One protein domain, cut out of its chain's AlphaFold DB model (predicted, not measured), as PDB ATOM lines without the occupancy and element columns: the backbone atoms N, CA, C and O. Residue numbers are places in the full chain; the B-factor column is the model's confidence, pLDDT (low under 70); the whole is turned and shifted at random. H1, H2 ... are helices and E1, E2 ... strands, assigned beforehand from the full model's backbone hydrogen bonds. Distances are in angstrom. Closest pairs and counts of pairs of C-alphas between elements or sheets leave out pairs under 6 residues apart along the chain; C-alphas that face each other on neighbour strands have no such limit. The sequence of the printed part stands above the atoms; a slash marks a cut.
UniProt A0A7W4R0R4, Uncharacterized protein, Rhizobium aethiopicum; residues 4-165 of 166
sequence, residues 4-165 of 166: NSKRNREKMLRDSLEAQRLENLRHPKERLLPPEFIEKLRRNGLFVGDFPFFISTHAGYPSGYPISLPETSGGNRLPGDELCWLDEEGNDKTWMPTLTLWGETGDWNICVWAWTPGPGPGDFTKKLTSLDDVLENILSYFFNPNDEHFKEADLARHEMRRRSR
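This is residues 4 to 165 of the 166 residues of an uncharacterized protein of Rhizobium aethiopicum (UniProt A0A7W4R0R4). A twisted sheet of four strands makes a slab with H4 packed over one face, the short helix H3 beside H4 near the E1 edge, and two helical arms at opposite sides of this body. Residues 4 to 17 of H1 and residues 158 to 165, of which 158 to 163 belong to H5, stick out from it. The printed part has 162 residues with five named helices and four named strands, in the order H1 H2 H3 E1 E2 E3 E4 H4 H5; the antiparallel sheet runs E1 E2 E3 E4, and the class is mixed, helices and strands. The whole is compact, with a radius of gyration of the C-alphas of 16.7 A and spans of 47 by 44 by 31 A.

Find C-alpha 4 at (17.201, 55.577, 32.416); from there H1 runs 22.2 A to residue 19. H2 is residues 22 to 25, 5.1 A, and H3 residues 35 to 43, 12.3 A. Next come E1, residues 65 to 70, 15.1 A, and E2, residues 94 to 104, 26.6 A, which bends by 72 degrees at residue 97. E3, residues 107 to 112, covers 17.1 A, and E4, residues 124 to 128, 12.9 A. H4, residues 131 to 143, covers 17.7 A; H5, residues 148 to 163, covers 22.7 A and ends at C-alpha 163 at (-3.612, 50.161, 5.250).

Look first at the meander E1 E2 E3 E4, each strand the antiparallel neighbour and hairpin partner of the one before: N 67 and O 99 are 2.7 A apart, N 100 and O 111 2.8 A, N 110 and O 126 2.9 A, each within hydrogen-bond range. H4 is on one face, making two layers, a helix over a sheet, at a height over the sheet of 9.2 A; it lies over E2 and E3 and runs along the strands, at 15 degrees to E2 on the local plane. The closest C-alphas of H4 and E3 are Val 134 and Trp 108, 7.2 A. H3 only grazes the sheet with residues 38 to 42; it is close to H4 but not clearly touching, C-alphas 41 and 135 being 7.4 A apart. H4 and H5 only just touch, only at the corner, with 3 pairs of C-alphas within 8 A, the closest Tyr 141 and Phe 150 at 5.7 A. H1 and H2 are close but not clearly touching, C-alphas 19 and 25 being 7.5 A apart, and neither is on the sheet. In H1, H3, H4 and H5 every O i to N i+4 pair is within hydrogen-bond range; H2 is too short for one.

The two C-alphas farthest apart, Leu 22 and Arg 165, are 50.7 A apart. The printed part has no cut. The links H3 to E1, E1 to E2 and E3 to E4 are long. Look for pLDDT under 70 at residue 4 and residues 79 to 95, 116 to 118 and 164 to 165.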
ATOM      1  N   ASN A   4      17.381  56.786  33.228       66.31
ATOM      2  CA  ASN A   4      17.201  55.577  32.416       66.31
ATOM      3  C   ASN A   4      18.182  55.505  31.237       66.31
ATOM      4  O   ASN A   4      18.701  54.437  30.938       66.31
ATOM      5  N   SER A   5      18.503  56.641  30.612       72.56
ATOM      6  CA  SER A   5      19.466  56.703  29.505       72.56
ATOM      7  C   SER A   5      20.888  56.367  29.969       72.56
ATOM      8  O   SER A   5      21.592  55.610  29.301       72.56
ATOM      9  N   LYS A   6      21.288  56.846  31.155       76.94
ATOM     10  CA  LYS A   6      22.593  56.508  31.743       76.94
ATOM     11  C   LYS A   6      22.693  55.019  32.092       76.94
ATOM     12  O   LYS A   6      23.665  54.377  31.707       76.94
ATOM     13  N   ARG A   7      21.664  54.458  32.739       76.31
ATOM     14  CA  ARG A   7      21.605  53.029  33.091       76.31
ATOM     15  C   ARG A   7      21.645  52.124  31.856       76.31
ATOM     16  O   ARG A   7      22.350  51.120  31.866       76.31
ATOM     17  N   ASN A   8      20.938  52.492  30.787       77.06
ATOM     18  CA  ASN A   8      20.962  51.739  29.533       77.06
ATOM     19  C   ASN A   8      22.343  51.782  28.877       77.06
ATOM     20  O   ASN A   8      22.836  50.747  28.446       77.06
ATOM     21  N   ARG A   9      23.005  52.945  28.864       74.75
ATOM     22  CA  ARG A   9      24.367  53.070  28.330       74.75
ATOM     23  C   ARG A   9      25.380  52.250  29.130       74.75
ATOM     24  O   ARG A   9      26.221  51.586  28.537       74.75
ATOM     25  N   GLU A  10      25.296  52.274  30.457       83.75
ATOM     26  CA  GLU A  10      26.149  51.455  31.332       83.75
ATOM     27  C   GLU A  10      25.911  49.955  31.127       83.75
ATOM     28  O   GLU A  10      26.871  49.186  31.110       83.75
ATOM     29  N   LYS A  11      24.652  49.543  30.921       83.06
ATOM     30  CA  LYS A  11      24.305  48.169  30.547       83.06
ATOM     31  C   LYS A  11      24.905  47.799  29.189       83.06
ATOM     32  O   LYS A  11      25.620  46.817  29.119       83.06
ATOM     33  N   MET A  12      24.703  48.610  28.149       77.94
ATOM     34  CA  MET A  12      25.264  48.354  26.812       77.94
ATOM     35  C   MET A  12      26.791  48.243  26.826       77.94
ATOM     36  O   MET A  12      27.347  47.353  26.195       77.94
ATOM     37  N   LEU A  13      27.477  49.125  27.561       80.12
ATOM     38  CA  LEU A  13      28.933  49.061  27.713       80.12
ATOM     39  C   LEU A  13      29.371  47.781  28.429       80.12
ATOM     40  O   LEU A  13      30.348  47.161  28.024       80.12
ATOM     41  N   ARG A  14      28.651  47.372  29.479       83.00
ATOM     42  CA  ARG A  14      28.928  46.123  30.193       83.00
ATOM     43  C   ARG A  14      28.715  44.908  29.297       83.00
ATOM     44  O   ARG A  14      29.615  44.083  29.219       83.00
ATOM     45  N   ASP A  15      27.582  44.849  28.604       78.31
ATOM     46  CA  ASP A  15      27.233  43.769  27.680       78.31
ATOM     47  C   ASP A  15      28.285  43.680  26.550       78.31
ATOM     48  O   ASP A  15      28.752  42.596  26.210       78.31
ATOM     49  N   SER A  16      28.751  44.826  26.029       75.44
ATOM     50  CA  SER A  16      29.823  44.890  25.025       75.44
ATOM     51  C   SER A  16      31.174  44.402  25.554       75.44
ATOM     52  O   SER A  16      31.877  43.687  24.844       75.44
ATOM     53  N   LEU A  17      31.559  44.778  26.778       80.38
ATOM     54  CA  LEU A  17      32.805  44.315  27.401       80.38
ATOM     55  C   LEU A  17      32.752  42.820  27.736       80.38
ATOM     56  O   LEU A  17      33.758  42.123  27.637       80.38
ATOM     57  N   GLU A  18      31.584  42.321  28.136       76.06
ATOM     58  CA  GLU A  18      31.355  40.902  28.384       76.06
ATOM     59  C   GLU A  18      31.450  40.096  27.087       76.06
ATOM     60  O   GLU A  18      32.160  39.091  27.053       76.06
ATOM     61  N   ALA A  19      30.853  40.578  25.995       71.56
ATOM     62  CA  ALA A  19      30.967  39.963  24.675       71.56
ATOM     63  C   ALA A  19      32.423  39.853  24.178       71.56
ATOM     64  O   ALA A  19      32.777  38.875  23.527       71.56
ATOM     65  N   GLN A  20      33.284  40.815  24.531       76.06
ATOM     66  CA  GLN A  20      34.706  40.826  24.159       76.06
ATOM     67  C   GLN A  20      35.595  39.898  25.003       76.06
ATOM     68  O   GLN A  20      36.794  39.783  24.734       76.06
ATOM     69  N   ARG A  21      35.061  39.230  26.034       78.94
ATOM     70  CA  ARG A  21      35.849  38.254  26.795       78.94
ATOM     71  C   ARG A  21      36.271  37.102  25.892       78.94
ATOM     72  O   ARG A  21      35.479  36.579  25.116       78.94
ATOM     73  N   LEU A  22      37.512  36.647  26.056       72.88
ATOM     74  CA  LEU A  22      38.105  35.589  25.231       72.88
ATOM     75  C   LEU A  22      37.251  34.306  25.189       72.88
ATOM     76  O   LEU A  22      37.182  33.639  24.165       72.88
ATOM     77  N   GLU A  23      36.598  33.965  26.300       74.81
ATOM     78  CA  GLU A  23      35.688  32.818  26.416       74.81
ATOM     79  C   GLU A  23      34.457  32.922  25.501       74.81
ATOM     80  O   GLU A  23      34.021  31.919  24.943       74.81
ATOM     81  N   ASN A  24      33.960  34.137  25.276       75.19
ATOM     82  CA  ASN A  24      32.797  34.423  24.438       75.19
ATOM     83  C   ASN A  24      33.146  34.502  22.946       75.19
ATOM     84  O   ASN A  24      32.263  34.322  22.107       75.19
ATOM     85  N   LEU A  25      34.429  34.701  22.629       75.69
ATOM     86  CA  LEU A  25      34.992  34.658  21.274       75.69
ATOM     87  C   LEU A  25      35.483  33.252  20.881       75.69
ATOM     88  O   LEU A  25      35.821  32.996  19.726       75.69
ATOM     89  N   ARG A  26      35.555  32.319  21.840       86.56
ATOM     90  CA  ARG A  26      35.898  30.917  21.586       86.56
ATOM     91  C   ARG A  26      34.626  30.121  21.331       86.56
ATOM     92  O   ARG A  26      33.900  29.758  22.254       86.56
ATOM     93  N   HIS A  27      34.387  29.832  20.062       89.56
ATOM     94  CA  HIS A  27      33.248  29.040  19.618       89.56
ATOM     95  C   HIS A  27      33.591  27.539  19.620       89.56
ATOM     96  O   HIS A  27      34.657  27.163  19.122       89.56
ATOM     97  N   PRO A  28      32.721  26.666  20.164       90.62
ATOM     98  CA  PRO A  28      32.884  25.219  20.037       90.62
ATOM     99  C   PRO A  28      32.862  24.797  18.565       90.62
ATOM    100  O   PRO A  28      32.055  25.310  17.788       90.62
ATOM    101  N   LYS A  29      33.735  23.861  18.173       89.94
ATOM    102  CA  LYS A  29      33.903  23.462  16.762       89.94
ATOM    103  C   LYS A  29      32.617  22.903  16.163       89.94
ATOM    104  O   LYS A  29      32.321  23.162  15.007       89.94
ATOM    105  N   GLU A  30      31.848  22.179  16.962       90.31
ATOM    106  CA  GLU A  30      30.560  21.598  16.600       90.31
ATOM    107  C   GLU A  30      29.469  22.640  16.302       90.31
ATOM    108  O   GLU A  30      28.456  22.288  15.710       90.31
ATOM    109  N   ARG A  31      29.665  23.910  16.689       92.88
ATOM    110  CA  ARG A  31      28.741  25.018  16.383       92.88
ATOM    111  C   ARG A  31      29.193  25.866  15.196       92.88
ATOM    112  O   ARG A  31      28.485  26.795  14.809       92.88
ATOM    113  N   LEU A  32      30.380  25.601  14.654       93.75
ATOM    114  CA  LEU A  32      30.911  26.337  13.513       93.75
ATOM    115  C   LEU A  32      30.401  25.725  12.215       93.75
ATOM    116  O   LEU A  32      30.408  24.504  12.050       93.75
ATOM    117  N   LEU A  33      29.978  26.580  11.287       95.06
ATOM    118  CA  LEU A  33      29.606  26.127   9.957       95.06
ATOM    119  C   LEU A  33      30.867  25.710   9.191       95.06
ATOM    120  O   LEU A  33      31.878  26.417   9.248       95.06
ATOM    121  N   PRO A  34      30.829  24.588   8.456       95.25
ATOM    122  CA  PRO A  34      31.913  24.238   7.553       95.25
ATOM    123  C   PRO A  34      32.099  25.320   6.472       95.25
ATOM    124  O   PRO A  34      31.095  25.815   5.945       95.25
ATOM    125  N   PRO A  35      33.338  25.679   6.084       95.38
ATOM    126  CA  PRO A  35      33.581  26.705   5.065       95.38
ATOM    127  C   PRO A  35      32.866  26.431   3.735       95.38
ATOM    128  O   PRO A  35      32.332  27.339   3.103       95.38
ATOM    129  N   GLU A  36      32.777  25.166   3.324       96.81
ATOM    130  CA  GLU A  36      32.063  24.759   2.116       96.81
ATOM    131  C   GLU A  36      30.554  25.025   2.187       96.81
ATOM    132  O   GLU A  36      29.917  25.231   1.154       96.81
ATOM    133  N   PHE A  37      29.972  25.034   3.388       97.12
ATOM    134  CA  PHE A  37      28.566  25.363   3.594       97.12
ATOM    135  C   PHE A  37      28.322  26.869   3.467       97.12
ATOM    136  O   PHE A  37      27.386  27.288   2.785       97.12
ATOM    137  N   ILE A  38      29.207  27.677   4.055       96.06
ATOM    138  CA  ILE A  38      29.201  29.143   3.929       96.06
ATOM    139  C   ILE A  38      29.297  29.535   2.447       96.06
ATOM    140  O   ILE A  38      28.475  30.301   1.943       96.06
ATOM    141  N   GLU A  39      30.221  28.920   1.708       96.06
ATOM    142  CA  GLU A  39      30.364  29.148   0.269       96.06
ATOM    143  C   GLU A  39      29.137  28.700  -0.538       96.06
ATOM    144  O   GLU A  39      28.755  29.363  -1.503       96.06
ATOM    145  N   LYS A  40      28.470  27.603  -0.150       97.19
ATOM    146  CA  LYS A  40      27.198  27.198  -0.776       97.19
ATOM    147  C   LYS A  40      26.110  28.256  -0.578       97.19
ATOM    148  O   LYS A  40      25.412  28.559  -1.544       97.19
ATOM    149  N   LEU A  41      25.968  28.827   0.621       95.50
ATOM    150  CA  LEU A  41      25.000  29.903   0.879       95.50
ATOM    151  C   LEU A  41      25.287  31.125  -0.002       95.50
ATOM    152  O   LEU A  41      24.395  31.597  -0.707       95.50
ATOM    153  N   ARG A  42      26.550  31.567  -0.045       92.81
ATOM    154  CA  ARG A  42      26.988  32.711  -0.864       92.81
ATOM    155  C   ARG A  42      26.731  32.512  -2.351       92.81
ATOM    156  O   ARG A  42      26.185  33.389  -3.014       92.81
ATOM    157  N   ARG A  43      27.039  31.324  -2.880       94.31
ATOM    158  CA  ARG A  43      26.781  30.977  -4.291       94.31
ATOM    159  C   ARG A  43      25.300  30.976  -4.663       94.31
ATOM    160  O   ARG A  43      24.989  31.145  -5.837       94.31
ATOM    161  N   ASN A  44      24.403  30.802  -3.693       93.69
ATOM    162  CA  ASN A  44      22.957  30.912  -3.895       93.69
ATOM    163  C   ASN A  44      22.429  32.345  -3.691       93.69
ATOM    164  O   ASN A  44      21.221  32.550  -3.632       93.69
ATOM    165  N   GLY A  45      23.313  33.344  -3.607       90.31
ATOM    166  CA  GLY A  45      22.930  34.755  -3.551       90.31
ATOM    167  C   GLY A  45      22.539  35.249  -2.160       90.31
ATOM    168  O   GLY A  45      21.855  36.266  -2.067       90.31
ATOM    169  N   LEU A  46      22.946  34.548  -1.098       90.62
ATOM    170  CA  LEU A  46      22.777  34.978   0.291       90.62
ATOM    171  C   LEU A  46      24.074  35.570   0.844       90.62
ATOM    172  O   LEU A  46      25.168  35.184   0.443       90.62
ATOM    173  N   PHE A  47      23.950  36.461   1.818       88.56
ATOM    174  CA  PHE A  47      25.079  36.964   2.590       88.56
ATOM    175  C   PHE A  47      25.181  36.230   3.926       88.56
ATOM    176  O   PHE A  47      24.181  36.054   4.625       88.56
ATOM    177  N   VAL A  48      26.399  35.823   4.283       90.00
ATOM    178  CA  VAL A  48      26.754  35.217   5.572       90.00
ATOM    179  C   VAL A  48      28.244  35.454   5.839       90.00
ATOM    180  O   VAL A  48      29.063  35.388   4.917       90.00
ATOM    181  N   GLY A  49      28.604  35.747   7.091       87.56
ATOM    182  CA  GLY A  49      29.998  35.931   7.511       87.56
ATOM    183  C   GLY A  49      30.764  34.611   7.651       87.56
ATOM    184  O   GLY A  49      30.165  33.556   7.850       87.56
ATOM    185  N   ASP A  50      32.098  34.674   7.586       88.50
ATOM    186  CA  ASP A  50      32.970  33.498   7.780       88.50
ATOM    187  C   ASP A  50      32.943  32.961   9.220       88.50
ATOM    188  O   ASP A  50      33.273  31.801   9.470       88.50
ATOM    189  N   PHE A  51      32.536  33.801  10.173       89.75
ATOM    190  CA  PHE A  51      32.478  33.486  11.595       89.75
ATOM    191  C   PHE A  51      31.119  33.863  12.191       89.75
ATOM    192  O   PHE A  51      30.426  34.726  11.642       89.75
ATOM    193  N   PRO A  52      30.737  33.247  13.328       92.06
ATOM    194  CA  PRO A  52      29.530  33.634  14.039       92.06
ATOM    195  C   PRO A  52      29.532  35.124  14.365       92.06
ATOM    196  O   PRO A  52      30.520  35.653  14.872       92.06
ATOM    197  N   PHE A  53      28.399  35.783  14.147       88.25
ATOM    198  CA  PHE A  53      28.219  37.156  14.610       88.25
ATOM    199  C   PHE A  53      27.918  37.196  16.110       88.25
ATOM    200  O   PHE A  53      28.394  38.068  16.840       88.25
ATOM    201  N   PHE A  54      27.104  36.252  16.586       89.44
ATOM    202  CA  PHE A  54      26.733  36.182  17.992       89.44
ATOM    203  C   PHE A  54      27.808  35.465  18.804       89.44
ATOM    204  O   PHE A  54      28.330  34.425  18.403       89.44
ATOM    205  N   ILE A  55      28.081  35.990  19.998       90.06
ATOM    206  CA  ILE A  55      29.020  35.384  20.945       90.06
ATOM    207  C   ILE A  55      28.641  33.942  21.301       90.06
ATOM    208  O   ILE A  55      27.477  33.533  21.217       90.06
ATOM    209  N   SER A  56      29.624  33.162  21.753       90.62
ATOM    210  CA  SER A  56      29.437  31.725  21.991       90.62
ATOM    211  C   SER A  56      28.372  31.396  23.050       90.62
ATOM    212  O   SER A  56      27.747  30.335  22.985       90.62
ATOM    213  N   THR A  57      28.121  32.334  23.968       89.50
ATOM    214  CA  THR A  57      27.173  32.251  25.089       89.50
ATOM    215  C   THR A  57      25.888  33.058  24.872       89.50
ATOM    216  O   THR A  57      25.135  33.278  25.820       89.50
ATOM    217  N   HIS A  58      25.617  33.525  23.646       90.38
ATOM    218  CA  HIS A  58      24.419  34.317  23.364       90.38
ATOM    219  C   HIS A  58      23.150  33.546  23.758       90.38
ATOM    220  O   HIS A  58      22.969  32.399  23.359       90.38
ATOM    221  N   ALA A  59      22.264  34.185  24.530       89.25
ATOM    222  CA  ALA A  59      21.164  33.497  25.208       89.25
ATOM    223  C   ALA A  59      20.139  32.853  24.258       89.25
ATOM    224  O   ALA A  59      19.547  31.839  24.609       89.25
ATOM    225  N   GLY A  60      19.918  33.447  23.081       89.44
ATOM    226  CA  GLY A  60      18.990  32.908  22.078       89.44
ATOM    227  C   GLY A  60      19.664  32.205  20.899       89.44
ATOM    228  O   GLY A  60      19.080  31.303  20.320       89.44
ATOM    229  N   TYR A  61      20.887  32.613  20.550       92.94
ATOM    230  CA  TYR A  61      21.562  32.257  19.286       92.94
ATOM    231  C   TYR A  61      23.063  32.015  19.520       92.94
ATOM    232  O   TYR A  61      23.898  32.765  19.009       92.94
ATOM    233  N   PRO A  62      23.441  31.059  20.380       93.62
ATOM    234  CA  PRO A  62      24.836  30.855  20.757       93.62
ATOM    235  C   PRO A  62      25.690  30.522  19.530       93.62
ATOM    236  O   PRO A  62      25.444  29.527  18.858       93.62
ATOM    237  N   SER A  63      26.736  31.310  19.252       94.56
ATOM    238  CA  SER A  63      27.528  31.167  18.010       94.56
ATOM    239  C   SER A  63      26.681  31.252  16.729       94.56
ATOM    240  O   SER A  63      26.944  30.542  15.762       94.56
ATOM    241  N   GLY A  64      25.650  32.097  16.722       95.19
ATOM    242  CA  GLY A  64      24.755  32.256  15.581       95.19
ATOM    243  C   GLY A  64      25.341  33.052  14.412       95.19
ATOM    244  O   GLY A  64      26.078  34.026  14.593       95.19
ATOM    245  N   TYR A  65      24.930  32.654  13.213       94.31
ATOM    246  CA  TYR A  65      25.224  33.266  11.925       94.31
ATOM    247  C   TYR A  65      23.959  33.946  11.395       94.31
ATOM    248  O   TYR A  65      22.984  33.252  11.087       94.31
ATOM    249  N   PRO A  66      23.931  35.283  11.290       91.75
ATOM    250  CA  PRO A  66      22.913  35.970  10.522       91.75
ATOM    251  C   PRO A  66      23.135  35.683   9.035       91.75
ATOM    252  O   PRO A  66      24.250  35.774   8.520       91.75
ATOM    253  N   ILE A  67      22.049  35.326   8.368       91.56
ATOM    254  CA  ILE A  67      21.960  35.049   6.944       91.56
ATOM    255  C   ILE A  67      20.930  36.015   6.389       91.56
ATOM    256  O   ILE A  67      19.775  36.041   6.827       91.56
ATOM    257  N   SER A  68      21.360  36.819   5.432       87.69
ATOM    258  CA  SER A  68      20.557  37.914   4.901       87.69
ATOM    259  C   SER A  68      20.505  37.853   3.383       87.69
ATOM    260  O   SER A  68      21.375  37.265   2.737       87.69
ATOM    261  N   LEU A  69      19.482  38.485   2.812       87.06
ATOM    262  CA  LEU A  69      19.344  38.644   1.371       87.06
ATOM    263  C   LEU A  69      19.949  40.000   0.945       87.06
ATOM    264  O   LEU A  69      19.429  41.044   1.358       87.06
ATOM    265  N   PRO A  70      21.030  40.018   0.142       81.62
ATOM    266  CA  PRO A  70      21.585  41.247  -0.422       81.62
ATOM    267  C   PRO A  70      20.565  41.994  -1.286       81.62
ATOM    268  O   PRO A  70      19.694  41.379  -1.903       81.62
ATOM    269  N   GLU A  71      20.706  43.317  -1.406       75.00
ATOM    270  CA  GLU A  71      19.852  44.135  -2.281       75.00
ATOM    271  C   GLU A  71      19.868  43.691  -3.748       75.00
ATOM    272  O   GLU A  71      18.847  43.764  -4.437       75.00
ATOM    273  N   THR A  72      21.015  43.199  -4.212       73.81
ATOM    274  CA  THR A  72      21.216  42.706  -5.578       73.81
ATOM    275  C   THR A  72      20.465  41.403  -5.866       73.81
ATOM    276  O   THR A  72      20.233  41.088  -7.036       73.81
ATOM    277  N   SER A  73      20.039  40.671  -4.833       76.19
ATOM    278  CA  SER A  73      19.322  39.401  -4.952       76.19
ATOM    279  C   SER A  73      17.799  39.599  -4.913       76.19
ATOM    280  O   SER A  73      17.247  40.339  -4.096       76.19
ATOM    281  N   GLY A  74      17.078  38.909  -5.801       76.44
ATOM    282  CA  GLY A  74      15.618  38.781  -5.710       76.44
ATOM    283  C   GLY A  74      15.222  37.729  -4.669       76.44
ATOM    284  O   GLY A  74      15.963  36.778  -4.469       76.44
ATOM    285  N   GLY A  75      14.064  37.867  -4.020       85.88
ATOM    286  CA  GLY A  75      13.601  36.892  -3.026       85.88
ATOM    287  C   GLY A  75      12.664  37.486  -1.980       85.88
ATOM    288  O   GLY A  75      12.101  38.569  -2.175       85.88
ATOM    289  N   ASN A  76      12.497  36.761  -0.875       85.19
ATOM    290  CA  ASN A  76      11.716  37.187   0.275       85.19
ATOM    291  C   ASN A  76      12.387  38.402   0.904       85.19
ATOM    292  O   ASN A  76      13.524  38.320   1.361       85.19
ATOM    293  N   ARG A  77      11.687  39.534   0.893       80.94
ATOM    294  CA  ARG A  77      12.209  40.808   1.380       80.94
ATOM    295  C   ARG A  77      11.105  41.692   1.939       80.94
ATOM    296  O   ARG A  77       9.945  41.588   1.536       80.94
ATOM    297  N   LEU A  78      11.487  42.618   2.805       73.25
ATOM    298  CA  LEU A  78      10.682  43.659   3.430       73.25
ATOM    299  C   LEU A  78      11.235  45.019   2.979       73.25
ATOM    300  O   LEU A  78      12.080  45.606   3.648       73.25
ATOM    301  N   PRO A  79      10.796  45.535   1.813       65.44
ATOM    302  CA  PRO A  79      11.262  46.827   1.325       65.44
ATOM    303  C   PRO A  79      10.900  47.945   2.305       65.44
ATOM    304  O   PRO A  79       9.728  48.082   2.664       65.44
ATOM    305  N   GLY A  80      11.893  48.748   2.682       62.47
ATOM    306  CA  GLY A  80      11.777  49.810   3.686       62.47
ATOM    307  C   GLY A  80      12.148  49.383   5.110       62.47
ATOM    308  O   GLY A  80      12.200  50.247   5.981       62.47
ATOM    309  N   ASP A  81      12.426  48.095   5.332       64.25
ATOM    310  CA  ASP A  81      13.007  47.570   6.567       64.25
ATOM    311  C   ASP A  81      14.409  47.033   6.240       64.25
ATOM    312  O   ASP A  81      14.604  45.911   5.757       64.25
ATOM    313  N   GLU A  82      15.384  47.931   6.355       64.19
ATOM    314  CA  GLU A  82      16.784  47.694   6.010       64.19
ATOM    315  C   GLU A  82      17.570  47.446   7.294       64.19
ATOM    316  O   GLU A  82      17.581  48.280   8.203       64.19
ATOM    317  N   LEU A  83      18.280  46.321   7.343       63.59
ATOM    318  CA  LEU A  83      19.331  46.120   8.328       63.59
ATOM    319  C   LEU A  83      20.662  46.264   7.587       63.59
ATOM    320  O   LEU A  83      20.999  45.452   6.722       63.59
ATOM    321  N   CYS A  84      21.404  47.331   7.884       56.94
ATOM    322  CA  CYS A  84      22.726  47.545   7.304       56.94
ATOM    323  C   CYS A  84      23.722  46.557   7.924       56.94
ATOM    324  O   CYS A  84      24.369  46.863   8.926       56.94
ATOM    325  N   TRP A  85      23.835  45.373   7.328       63.19
ATOM    326  CA  TRP A  85      24.988  44.498   7.498       63.19
ATOM    327  C   TRP A  85      26.060  44.956   6.524       63.19
ATOM    328  O   TRP A  85      26.109  44.507   5.387       63.19
ATOM    329  N   LEU A  86      26.873  45.902   6.978       58.53
ATOM    330  CA  LEU A  86      28.049  46.314   6.235       58.53
ATOM    331  C   LEU A  86      29.043  45.143   6.229       58.53
ATOM    332  O   LEU A  86      29.332  44.588   7.293       58.53
ATOM    333  N   ASP A  87      29.546  44.771   5.053       57.31
ATOM    334  CA  ASP A  87      30.746  43.935   4.942       57.31
ATOM    335  C   ASP A  87      31.972  44.691   5.505       57.31
ATOM    336  O   ASP A  87      31.864  45.836   5.967       57.31
ATOM    337  N   GLU A  88      33.146  44.053   5.524       54.88
ATOM    338  CA  GLU A  88      34.374  44.675   6.054       54.88
ATOM    339  C   GLU A  88      34.749  45.959   5.290       54.88
ATOM    340  O   GLU A  88      35.394  46.859   5.836       54.88
ATOM    341  N   GLU A  89      34.285  46.070   4.048       58.94
ATOM    342  CA  GLU A  89      34.490  47.185   3.139       58.94
ATOM    343  C   GLU A  89      33.362  48.238   3.159       58.94
ATOM    344  O   GLU A  89      33.504  49.295   2.537       58.94
ATOM    345  N   GLY A  90      32.272  48.012   3.899       61.34
ATOM    346  CA  GLY A  90      31.162  48.955   4.055       61.34
ATOM    347  C   GLY A  90      30.091  48.949   2.954       61.34
ATOM    348  O   GLY A  90      29.341  49.923   2.860       61.34
ATOM    349  N   ASN A  91      30.019  47.924   2.105       60.38
ATOM    350  CA  ASN A  91      29.283  47.962   0.836       60.38
ATOM    351  C   ASN A  91      27.889  47.332   0.867       60.38
ATOM    352  O   ASN A  91      27.021  47.773   0.109       60.38
ATOM    353  N   ASP A  92      27.647  46.329   1.709       59.25
ATOM    354  CA  ASP A  92      26.400  45.575   1.612       59.25
ATOM    355  C   ASP A  92      25.212  46.256   2.310       59.25
ATOM    356  O   ASP A  92      25.214  46.610   3.492       59.25
ATOM    357  N   LYS A  93      24.139  46.415   1.530       63.03
ATOM    358  CA  LYS A  93      22.789  46.667   2.027       63.03
ATOM    359  C   LYS A  93      22.011  45.369   1.953       63.03
ATOM    360  O   LYS A  93      21.912  44.755   0.888       63.03
ATOM    361  N   THR A  94      21.424  44.968   3.074       68.94
ATOM    362  CA  THR A  94      20.543  43.801   3.110       68.94
ATOM    363  C   THR A  94      19.119  44.232   3.391       68.94
ATOM    364  O   THR A  94      18.871  45.135   4.199       68.94
ATOM    365  N   TRP A  95      18.176  43.574   2.725       67.56
ATOM    366  CA  TRP A  95      16.770  43.712   3.066       67.56
ATOM    367  C   TRP A  95      16.443  42.707   4.159       67.56
ATOM    368  O   TRP A  95      16.838  41.541   4.072       67.56
ATOM    369  N   MET A  96      15.668  43.126   5.160       70.31
ATOM    370  CA  MET A  96      14.985  42.152   6.007       70.31
ATOM    371  C   MET A  96      14.123  41.246   5.121       70.31
ATOM    372  O   MET A  96      13.653  41.702   4.079       70.31
ATOM    373  N   PRO A  97      13.882  39.983   5.485       77.94
ATOM    374  CA  PRO A  97      14.173  39.339   6.766       77.94
ATOM    375  C   PRO A  97      15.608  38.788   6.880       77.94
ATOM    376  O   PRO A  97      16.158  38.249   5.925       77.94
ATOM    377  N   THR A  98      16.189  38.865   8.084       85.75
ATOM    378  CA  THR A  98      17.420  38.138   8.445       85.75
ATOM    379  C   THR A  98      17.047  36.830   9.139       85.75
ATOM    380  O   THR A  98      16.308  36.830  10.126       85.75
ATOM    381  N   LEU A  99      17.587  35.721   8.644       92.38
ATOM    382  CA  LEU A  99      17.500  34.406   9.270       92.38
ATOM    383  C   LEU A  99      18.740  34.187  10.138       92.38
ATOM    384  O   LEU A  99      19.851  34.439   9.698       92.38
ATOM    385  N   THR A 100      18.583  33.703  11.364       94.50
ATOM    386  CA  THR A 100      19.709  33.324  12.229       94.50
ATOM    387  C   THR A 100      19.849  31.807  12.269       94.50
ATOM    388  O   THR A 100      18.887  31.117  12.595       94.50
ATOM    389  N   LEU A 101      21.045  31.298  11.962       97.19
ATOM    390  CA  LEU A 101      21.419  29.881  12.018       97.19
ATOM    391  C   LEU A 101      22.421  29.648  13.152       97.19
ATOM    392  O   LEU A 101      23.426  30.346  13.226       97.19
ATOM    393  N   TRP A 102      22.201  28.661  14.018       97.19
ATOM    394  CA  TRP A 102      23.195  28.254  15.018       97.19
ATOM    395  C   TRP A 102      23.196  26.745  15.236       97.19
ATOM    396  O   TRP A 102      22.165  26.080  15.120       97.19
ATOM    397  N   GLY A 103      24.374  26.210  15.552       94.06
ATOM    398  CA  GLY A 103      24.549  24.803  15.893       94.06
ATOM    399  C   GLY A 103      24.349  24.537  17.385       94.06
ATOM    400  O   GLY A 103      24.759  25.323  18.244       94.06
ATOM    401  N   GLU A 104      23.773  23.382  17.686       88.62
ATOM    402  CA  GLU A 104      23.770  22.728  18.992       88.62
ATOM    403  C   GLU A 104      24.297  21.294  18.835       88.62
ATOM    404  O   GLU A 104      24.519  20.813  17.727       88.62
ATOM    405  N   THR A 105      24.574  20.598  19.938       83.38
ATOM    406  CA  THR A 105      25.161  19.253  19.881       83.38
ATOM    407  C   THR A 105      24.255  18.282  19.112       83.38
ATOM    408  O   THR A 105      23.292  17.765  19.670       83.38
ATOM    409  N   GLY A 106      24.607  18.009  17.851       82.19
ATOM    410  CA  GLY A 106      23.893  17.089  16.960       82.19
ATOM    411  C   GLY A 106      22.771  17.715  16.127       82.19
ATOM    412  O   GLY A 106      22.165  16.997  15.339       82.19
ATOM    413  N   ASP A 107      22.515  19.019  16.262       94.50
ATOM    414  CA  ASP A 107      21.381  19.693  15.629       94.50
ATOM    415  C   ASP A 107      21.735  21.114  15.161       94.50
ATOM    416  O   ASP A 107      22.641  21.765  15.678       94.50
ATOM    417  N   TRP A 108      20.957  21.627  14.218       97.00
ATOM    418  CA  TRP A 108      21.025  22.984  13.695       97.00
ATOM    419  C   TRP A 108      19.675  23.660  13.857       97.00
ATOM    420  O   TRP A 108      18.632  23.090  13.545       97.00
ATOM    421  N   ASN A 109      19.692  24.899  14.319       97.62
ATOM    422  CA  ASN A 109      18.493  25.694  14.484       97.62
ATOM    423  C   ASN A 109      18.519  26.853  13.496       97.62
ATOM    424  O   ASN A 109      19.531  27.541  13.373       97.62
ATOM    425  N   ILE A 110      17.399  27.084  12.821       96.69
ATOM    426  CA  ILE A 110      17.164  28.273  12.006       96.69
ATOM    427  C   ILE A 110      15.994  29.052  12.583       96.69
ATOM    428  O   ILE A 110      15.000  28.472  13.023       96.69
ATOM    429  N   CYS A 111      16.114  30.371  12.594       94.69
ATOM    430  CA  CYS A 111      15.123  31.251  13.186       94.69
ATOM    431  C   CYS A 111      14.967  32.526  12.364       94.69
ATOM    432  O   CYS A 111      15.956  33.167  12.022       94.69
ATOM    433  N   VAL A 112      13.728  32.917  12.098       91.19
ATOM    434  CA  VAL A 112      13.366  34.199  11.491       91.19
ATOM    435  C   VAL A 112      12.445  34.926  12.459       91.19
ATOM    436  O   VAL A 112      11.414  34.377  12.841       91.19
ATOM    437  N   TRP A 113      12.837  36.142  12.845       85.38
ATOM    438  CA  TRP A 113      12.118  37.025  13.777       85.38
ATOM    439  C   TRP A 113      12.011  38.448  13.207       85.38
ATOM    440  O   TRP A 113      12.579  39.411  13.731       85.38
ATOM    441  N   ALA A 114      11.309  38.582  12.090       77.62
ATOM    442  CA  ALA A 114      11.132  39.845  11.390       77.62
ATOM    443  C   ALA A 114      10.080  40.766  12.040       77.62
ATOM    444  O   ALA A 114      10.190  41.979  11.894       77.62
ATOM    445  N   TRP A 115       9.122  40.254  12.825       74.94
ATOM    446  CA  TRP A 115       8.076  41.081  13.459       74.94
ATOM    447  C   TRP A 115       8.339  41.366  14.942       74.94
ATOM    448  O   TRP A 115       7.439  41.269  15.767       74.94
ATOM    449  N   THR A 116       9.569  41.731  15.311       68.31
ATOM    450  CA  THR A 116       9.931  41.961  16.721       68.31
ATOM    451  C   THR A 116       9.233  43.205  17.317       68.31
ATOM    452  O   THR A 116       9.405  44.302  16.782       68.31
ATOM    453  N   PRO A 117       8.521  43.098  18.468       62.94
ATOM    454  CA  PRO A 117       8.337  41.904  19.301       62.94
ATOM    455  C   PRO A 117       7.362  40.893  18.672       62.94
ATOM    456  O   PRO A 117       6.182  41.192  18.503       62.94
ATOM    457  N   GLY A 118       7.885  39.706  18.348       63.28
ATOM    458  CA  GLY A 118       7.180  38.653  17.616       63.28
ATOM    459  C   GLY A 118       6.633  37.540  18.523       63.28
ATOM    460  O   GLY A 118       6.708  37.655  19.753       63.28
ATOM    461  N   PRO A 119       6.106  36.448  17.937       81.75
ATOM    462  CA  PRO A 119       6.121  36.149  16.500       81.75
ATOM    463  C   PRO A 119       5.021  36.880  15.707       81.75
ATOM    464  O   PRO A 119       3.915  37.090  16.208       81.75
ATOM    465  N   GLY A 120       5.320  37.240  14.458       85.06
ATOM    466  CA  GLY A 120       4.366  37.707  13.446       85.06
ATOM    467  C   GLY A 120       4.323  36.805  12.201       85.06
ATOM    468  O   GLY A 120       4.948  35.746  12.183       85.06
ATOM    469  N   PRO A 121       3.556  37.180  11.161       86.06
ATOM    470  CA  PRO A 121       3.332  36.328   9.988       86.06
ATOM    471  C   PRO A 121       4.622  36.022   9.224       86.06
ATOM    472  O   PRO A 121       5.261  36.946   8.743       86.06
ATOM    473  N   GLY A 122       4.983  34.750   9.046       86.38
ATOM    474  CA  GLY A 122       6.250  34.359   8.416       86.38
ATOM    475  C   GLY A 122       7.470  34.310   9.348       86.38
ATOM    476  O   GLY A 122       8.565  34.005   8.869       86.38
ATOM    477  N   ASP A 123       7.301  34.563  10.654       90.81
ATOM    478  CA  ASP A 123       8.290  34.189  11.672       90.81
ATOM    479  C   ASP A 123       8.243  32.685  11.937       90.81
ATOM    480  O   ASP A 123       7.174  32.072  11.983       90.81
ATOM    481  N   PHE A 124       9.407  32.084  12.169       93.56
ATOM    482  CA  PHE A 124       9.489  30.677  12.546       93.56
ATOM    483  C   PHE A 124      10.797  30.348  13.256       93.56
ATOM    484  O   PHE A 124      11.805  31.044  13.131       93.56
ATOM    485  N   THR A 125      10.791  29.216  13.956       94.62
ATOM    486  CA  THR A 125      11.998  28.534  14.426       94.62
ATOM    487  C   THR A 125      11.894  27.064  14.043       94.62
ATOM    488  O   THR A 125      10.880  26.423  14.322       94.62
ATOM    489  N   LYS A 126      12.931  26.525  13.401       95.88
ATOM    490  CA  LYS A 126      13.020  25.107  13.033       95.88
ATOM    491  C   LYS A 126      14.315  24.516  13.559       95.88
ATOM    492  O   LYS A 126      15.354  25.172  13.540       95.88
ATOM    493  N   LYS A 127      14.228  23.260  13.986       97.25
ATOM    494  CA  LYS A 127      15.352  22.432  14.411       97.25
ATOM    495  C   LYS A 127      15.537  21.303  13.399       97.25
ATOM    496  O   LYS A 127      14.570  20.628  13.058       97.25
ATOM    497  N   LEU A 128      16.756  21.145  12.903       97.12
ATOM    498  CA  LEU A 128      17.127  20.294  11.775       97.12
ATOM    499  C   LEU A 128      18.378  19.492  12.142       97.12
ATOM    500  O   LEU A 128      19.222  19.973  12.889       97.12
ATOM    501  N   THR A 129      18.518  18.276  11.628       95.50
ATOM    502  CA  THR A 129      19.612  17.362  12.014       95.50
ATOM    503  C   THR A 129      20.746  17.311  10.991       95.50
ATOM    504  O   THR A 129      21.813  16.771  11.282       95.50
ATOM    505  N   SER A 130      20.553  17.881   9.798       96.06
ATOM    506  CA  SER A 130      21.556  17.902   8.733       96.06
ATOM    507  C   SER A 130      21.709  19.293   8.121       96.06
ATOM    508  O   SER A 130      20.761  20.074   8.053       96.06
ATOM    509  N   LEU A 131      22.918  19.601   7.650       96.25
ATOM    510  CA  LEU A 131      23.175  20.852   6.938       96.25
ATOM    511  C   LEU A 131      22.477  20.898   5.572       96.25
ATOM    512  O   LEU A 131      22.134  21.983   5.114       96.25
ATOM    513  N   ASP A 132      22.224  19.754   4.937       96.94
ATOM    514  CA  ASP A 132      21.494  19.724   3.667       96.94
ATOM    515  C   ASP A 132      20.032  20.163   3.869       96.94
ATOM    516  O   ASP A 132      19.560  21.036   3.140       96.94
ATOM    517  N   ASP A 133      19.364  19.688   4.929       97.38
ATOM    518  CA  ASP A 133      18.010  20.145   5.282       97.38
ATOM    519  C   ASP A 133      17.998  21.633   5.664       97.38
ATOM    520  O   ASP A 133      17.054  22.364   5.346       97.38
ATOM    521  N   VAL A 134      19.048  22.102   6.352       97.69
ATOM    522  CA  VAL A 134      19.226  23.523   6.694       97.69
ATOM    523  C   VAL A 134      19.309  24.363   5.427       97.69
ATOM    524  O   VAL A 134      18.595  25.359   5.316       97.69
ATOM    525  N   LEU A 135      20.135  23.959   4.460       97.81
ATOM    526  CA  LEU A 135      20.257  24.658   3.187       97.81
ATOM    527  C   LEU A 135      18.919  24.681   2.445       97.81
ATOM    528  O   LEU A 135      18.498  25.749   2.010       97.81
ATOM    529  N   GLU A 136      18.234  23.542   2.341       97.62
ATOM    530  CA  GLU A 136      16.931  23.455   1.674       97.62
ATOM    531  C   GLU A 136      15.905  24.403   2.308       97.62
ATOM    532  O   GLU A 136      15.255  25.170   1.598       97.62
ATOM    533  N   ASN A 137      15.799  24.421   3.642       97.44
ATOM    534  CA  ASN A 137      14.848  25.291   4.339       97.44
ATOM    535  C   ASN A 137      15.194  26.778   4.182       97.44
ATOM    536  O   ASN A 137      14.293  27.594   3.987       97.44
ATOM    537  N   ILE A 138      16.479  27.140   4.242       96.44
ATOM    538  CA  ILE A 138      16.924  28.524   4.031       96.44
ATOM    539  C   ILE A 138      16.604  28.970   2.600       96.44
ATOM    540  O   ILE A 138      16.022  30.038   2.402       96.44
ATOM    541  N   LEU A 139      16.946  28.156   1.596       96.25
ATOM    542  CA  LEU A 139      16.688  28.489   0.194       96.25
ATOM    543  C   LEU A 139      15.189  28.523  -0.118       96.25
ATOM    544  O   LEU A 139      14.748  29.408  -0.850       96.25
ATOM    545  N   SER A 140      14.396  27.617   0.462       95.56
ATOM    546  CA  SER A 140      12.937  27.654   0.347       95.56
ATOM    547  C   SER A 140      12.386  28.966   0.907       95.56
ATOM    548  O   SER A 140      11.687  29.692   0.202       95.56
ATOM    549  N   TYR A 141      12.790  29.349   2.119       93.81
ATOM    550  CA  TYR A 141      12.317  30.581   2.740       93.81
ATOM    551  C   TYR A 141      12.646  31.848   1.935       93.81
ATOM    552  O   TYR A 141      11.807  32.745   1.824       93.81
ATOM    553  N   PHE A 142      13.860  31.947   1.384       92.44
ATOM    554  CA  PHE A 142      14.279  33.140   0.646       92.44
ATOM    555  C   PHE A 142      13.807  33.155  -0.810       92.44
ATOM    556  O   PHE A 142      13.517  34.232  -1.330       92.44
ATOM    557  N   PHE A 143      13.713  32.005  -1.478       93.38
ATOM    558  CA  PHE A 143      13.571  31.963  -2.939       93.38
ATOM    559  C   PHE A 143      12.378  31.154  -3.449       93.38
ATOM    560  O   PHE A 143      12.034  31.285  -4.625       93.38
ATOM    561  N   ASN A 144      11.719  30.345  -2.616       94.19
ATOM    562  CA  ASN A 144      10.546  29.582  -3.029       94.19
ATOM    563  C   ASN A 144       9.254  30.343  -2.681       94.19
ATOM    564  O   ASN A 144       8.817  30.320  -1.532       94.19
ATOM    565  N   PRO A 145       8.551  30.943  -3.659       89.81
ATOM    566  CA  PRO A 145       7.293  31.647  -3.397       89.81
ATOM    567  C   PRO A 145       6.164  30.714  -2.935       89.81
ATOM    568  O   PRO A 145       5.094  31.184  -2.549       89.81
ATOM    569  N   ASN A 146       6.360  29.392  -3.007       93.00
ATOM    570  CA  ASN A 146       5.407  28.425  -2.486       93.00
ATOM    571  C   ASN A 146       5.600  28.084  -1.010       93.00
ATOM    572  O   ASN A 146       4.678  27.484  -0.449       93.00
ATOM    573  N   ASP A 147       6.724  28.478  -0.413       94.94
ATOM    574  CA  ASP A 147       6.995  28.328   1.012       94.94
ATOM    575  C   ASP A 147       5.919  29.042   1.846       94.94
ATOM    576  O   ASP A 147       5.464  30.139   1.504       94.94
ATOM    577  N   GLU A 148       5.457  28.396   2.916       93.56
ATOM    578  CA  GLU A 148       4.367  28.922   3.743       93.56
ATOM    579  C   GLU A 148       4.762  30.224   4.448       93.56
ATOM    580  O   GLU A 148       4.002  31.192   4.416       93.56
ATOM    581  N   HIS A 149       5.984  30.297   4.981       91.62
ATOM    582  CA  HIS A 149       6.468  31.470   5.697       91.62
ATOM    583  C   HIS A 149       6.754  32.618   4.726       91.62
ATOM    584  O   HIS A 149       6.509  33.781   5.054       91.62
ATOM    585  N   PHE A 150       7.204  32.304   3.504       90.19
ATOM    586  CA  PHE A 150       7.279  33.288   2.421       90.19
ATOM    587  C   PHE A 150       5.900  33.889   2.134       90.19
ATOM    588  O   PHE A 150       5.752  35.113   2.090       90.19
ATOM    589  N   LYS A 151       4.884  33.041   1.932       90.88
ATOM    590  CA  LYS A 151       3.516  33.470   1.598       90.88
ATOM    591  C   LYS A 151       2.894  34.314   2.701       90.88
ATOM    592  O   LYS A 151       2.301  35.348   2.402       90.88
ATOM    593  N   GLU A 152       3.026  33.897   3.956       89.25
ATOM    594  CA  GLU A 152       2.504  34.646   5.101       89.25
ATOM    595  C   GLU A 152       3.143  36.030   5.211       89.25
ATOM    596  O   GLU A 152       2.430  37.032   5.325       89.25
ATOM    597  N   ALA A 153       4.473  36.095   5.090       85.38
ATOM    598  CA  ALA A 153       5.206  37.351   5.067       85.38
ATOM    599  C   ALA A 153       4.724  38.253   3.917       85.38
ATOM    600  O   ALA A 153       4.513  39.453   4.101       85.38
ATOM    601  N   ASP A 154       4.501  37.683   2.731       86.69
ATOM    602  CA  ASP A 154       4.044  38.430   1.560       86.69
ATOM    603  C   ASP A 154       2.629  38.988   1.707       86.69
ATOM    604  O   ASP A 154       2.388  40.172   1.450       86.69
ATOM    605  N   LEU A 155       1.703  38.171   2.206       86.62
ATOM    606  CA  LEU A 155       0.333  38.588   2.489       86.62
ATOM    607  C   LEU A 155       0.291  39.709   3.531       86.62
ATOM    608  O   LEU A 155      -0.373  40.727   3.307       86.62
ATOM    609  N   ALA A 156       1.046  39.571   4.623       84.44
ATOM    610  CA  ALA A 156       1.131  40.594   5.660       84.44
ATOM    611  C   ALA A 156       1.685  41.918   5.106       84.44
ATOM    612  O   ALA A 156       1.119  42.986   5.362       84.44
ATOM    613  N   ARG A 157       2.728  41.867   4.263       80.62
ATOM    614  CA  ARG A 157       3.264  43.054   3.567       80.62
ATOM    615  C   ARG A 157       2.221  43.714   2.670       80.62
ATOM    616  O   ARG A 157       2.101  44.944   2.652       80.62
ATOM    617  N   HIS A 158       1.473  42.919   1.908       84.06
ATOM    618  CA  HIS A 158       0.411  43.426   1.047       84.06
ATOM    619  C   HIS A 158      -0.698  44.114   1.846       84.06
ATOM    620  O   HIS A 158      -1.184  45.171   1.431       84.06
ATOM    621  N   GLU A 159      -1.069  43.562   2.999       83.44
ATOM    622  CA  GLU A 159      -2.066  44.158   3.881       83.44
ATOM    623  C   GLU A 159      -1.580  45.473   4.506       83.44
ATOM    624  O   GLU A 159      -2.297  46.475   4.449       83.44
ATOM    625  N   MET A 160      -0.346  45.519   5.019       78.44
ATOM    626  CA  MET A 160       0.244  46.749   5.564       78.44
ATOM    627  C   MET A 160       0.258  47.873   4.524       78.44
ATOM    628  O   MET A 160      -0.221  48.974   4.792       78.44
ATOM    629  N   ARG A 161       0.696  47.582   3.292       77.25
ATOM    630  CA  ARG A 161       0.701  48.561   2.190       77.25
ATOM    631  C   ARG A 161      -0.692  49.072   1.830       77.25
ATOM    632  O   ARG A 161      -0.814  50.223   1.419       77.25
ATOM    633  N   ARG A 162      -1.733  48.237   1.941       78.00
ATOM    634  CA  ARG A 162      -3.123  48.676   1.732       78.00
ATOM    635  C   ARG A 162      -3.571  49.631   2.834       78.00
ATOM    636  O   ARG A 162      -4.167  50.652   2.518       78.00
ATOM    637  N   ARG A 163      -3.251  49.325   4.094       75.19
ATOM    638  CA  ARG A 163      -3.612  50.161   5.250       75.19
ATOM    639  C   ARG A 163      -2.905  51.520   5.233       75.19
ATOM    640  O   ARG A 163      -3.539  52.510   5.547       75.19
ATOM    641  N   SER A 164      -1.641  51.587   4.814       69.88
ATOM    642  CA  SER A 164      -0.876  52.847   4.740       69.88
ATOM    643  C   SER A 164      -1.279  53.789   3.596       69.88
ATOM    644  O   SER A 164      -0.728  54.881   3.491       69.88
ATOM    645  N   ARG A 165      -2.171  53.359   2.694       63.34
ATOM    646  CA  ARG A 165      -2.687  54.170   1.574       63.34
ATOM    647  C   ARG A 165      -4.073  54.772   1.848       63.34
ATOM    648  O   ARG A 165      -4.587  55.467   0.974       63.34
TER     649      ARG A 165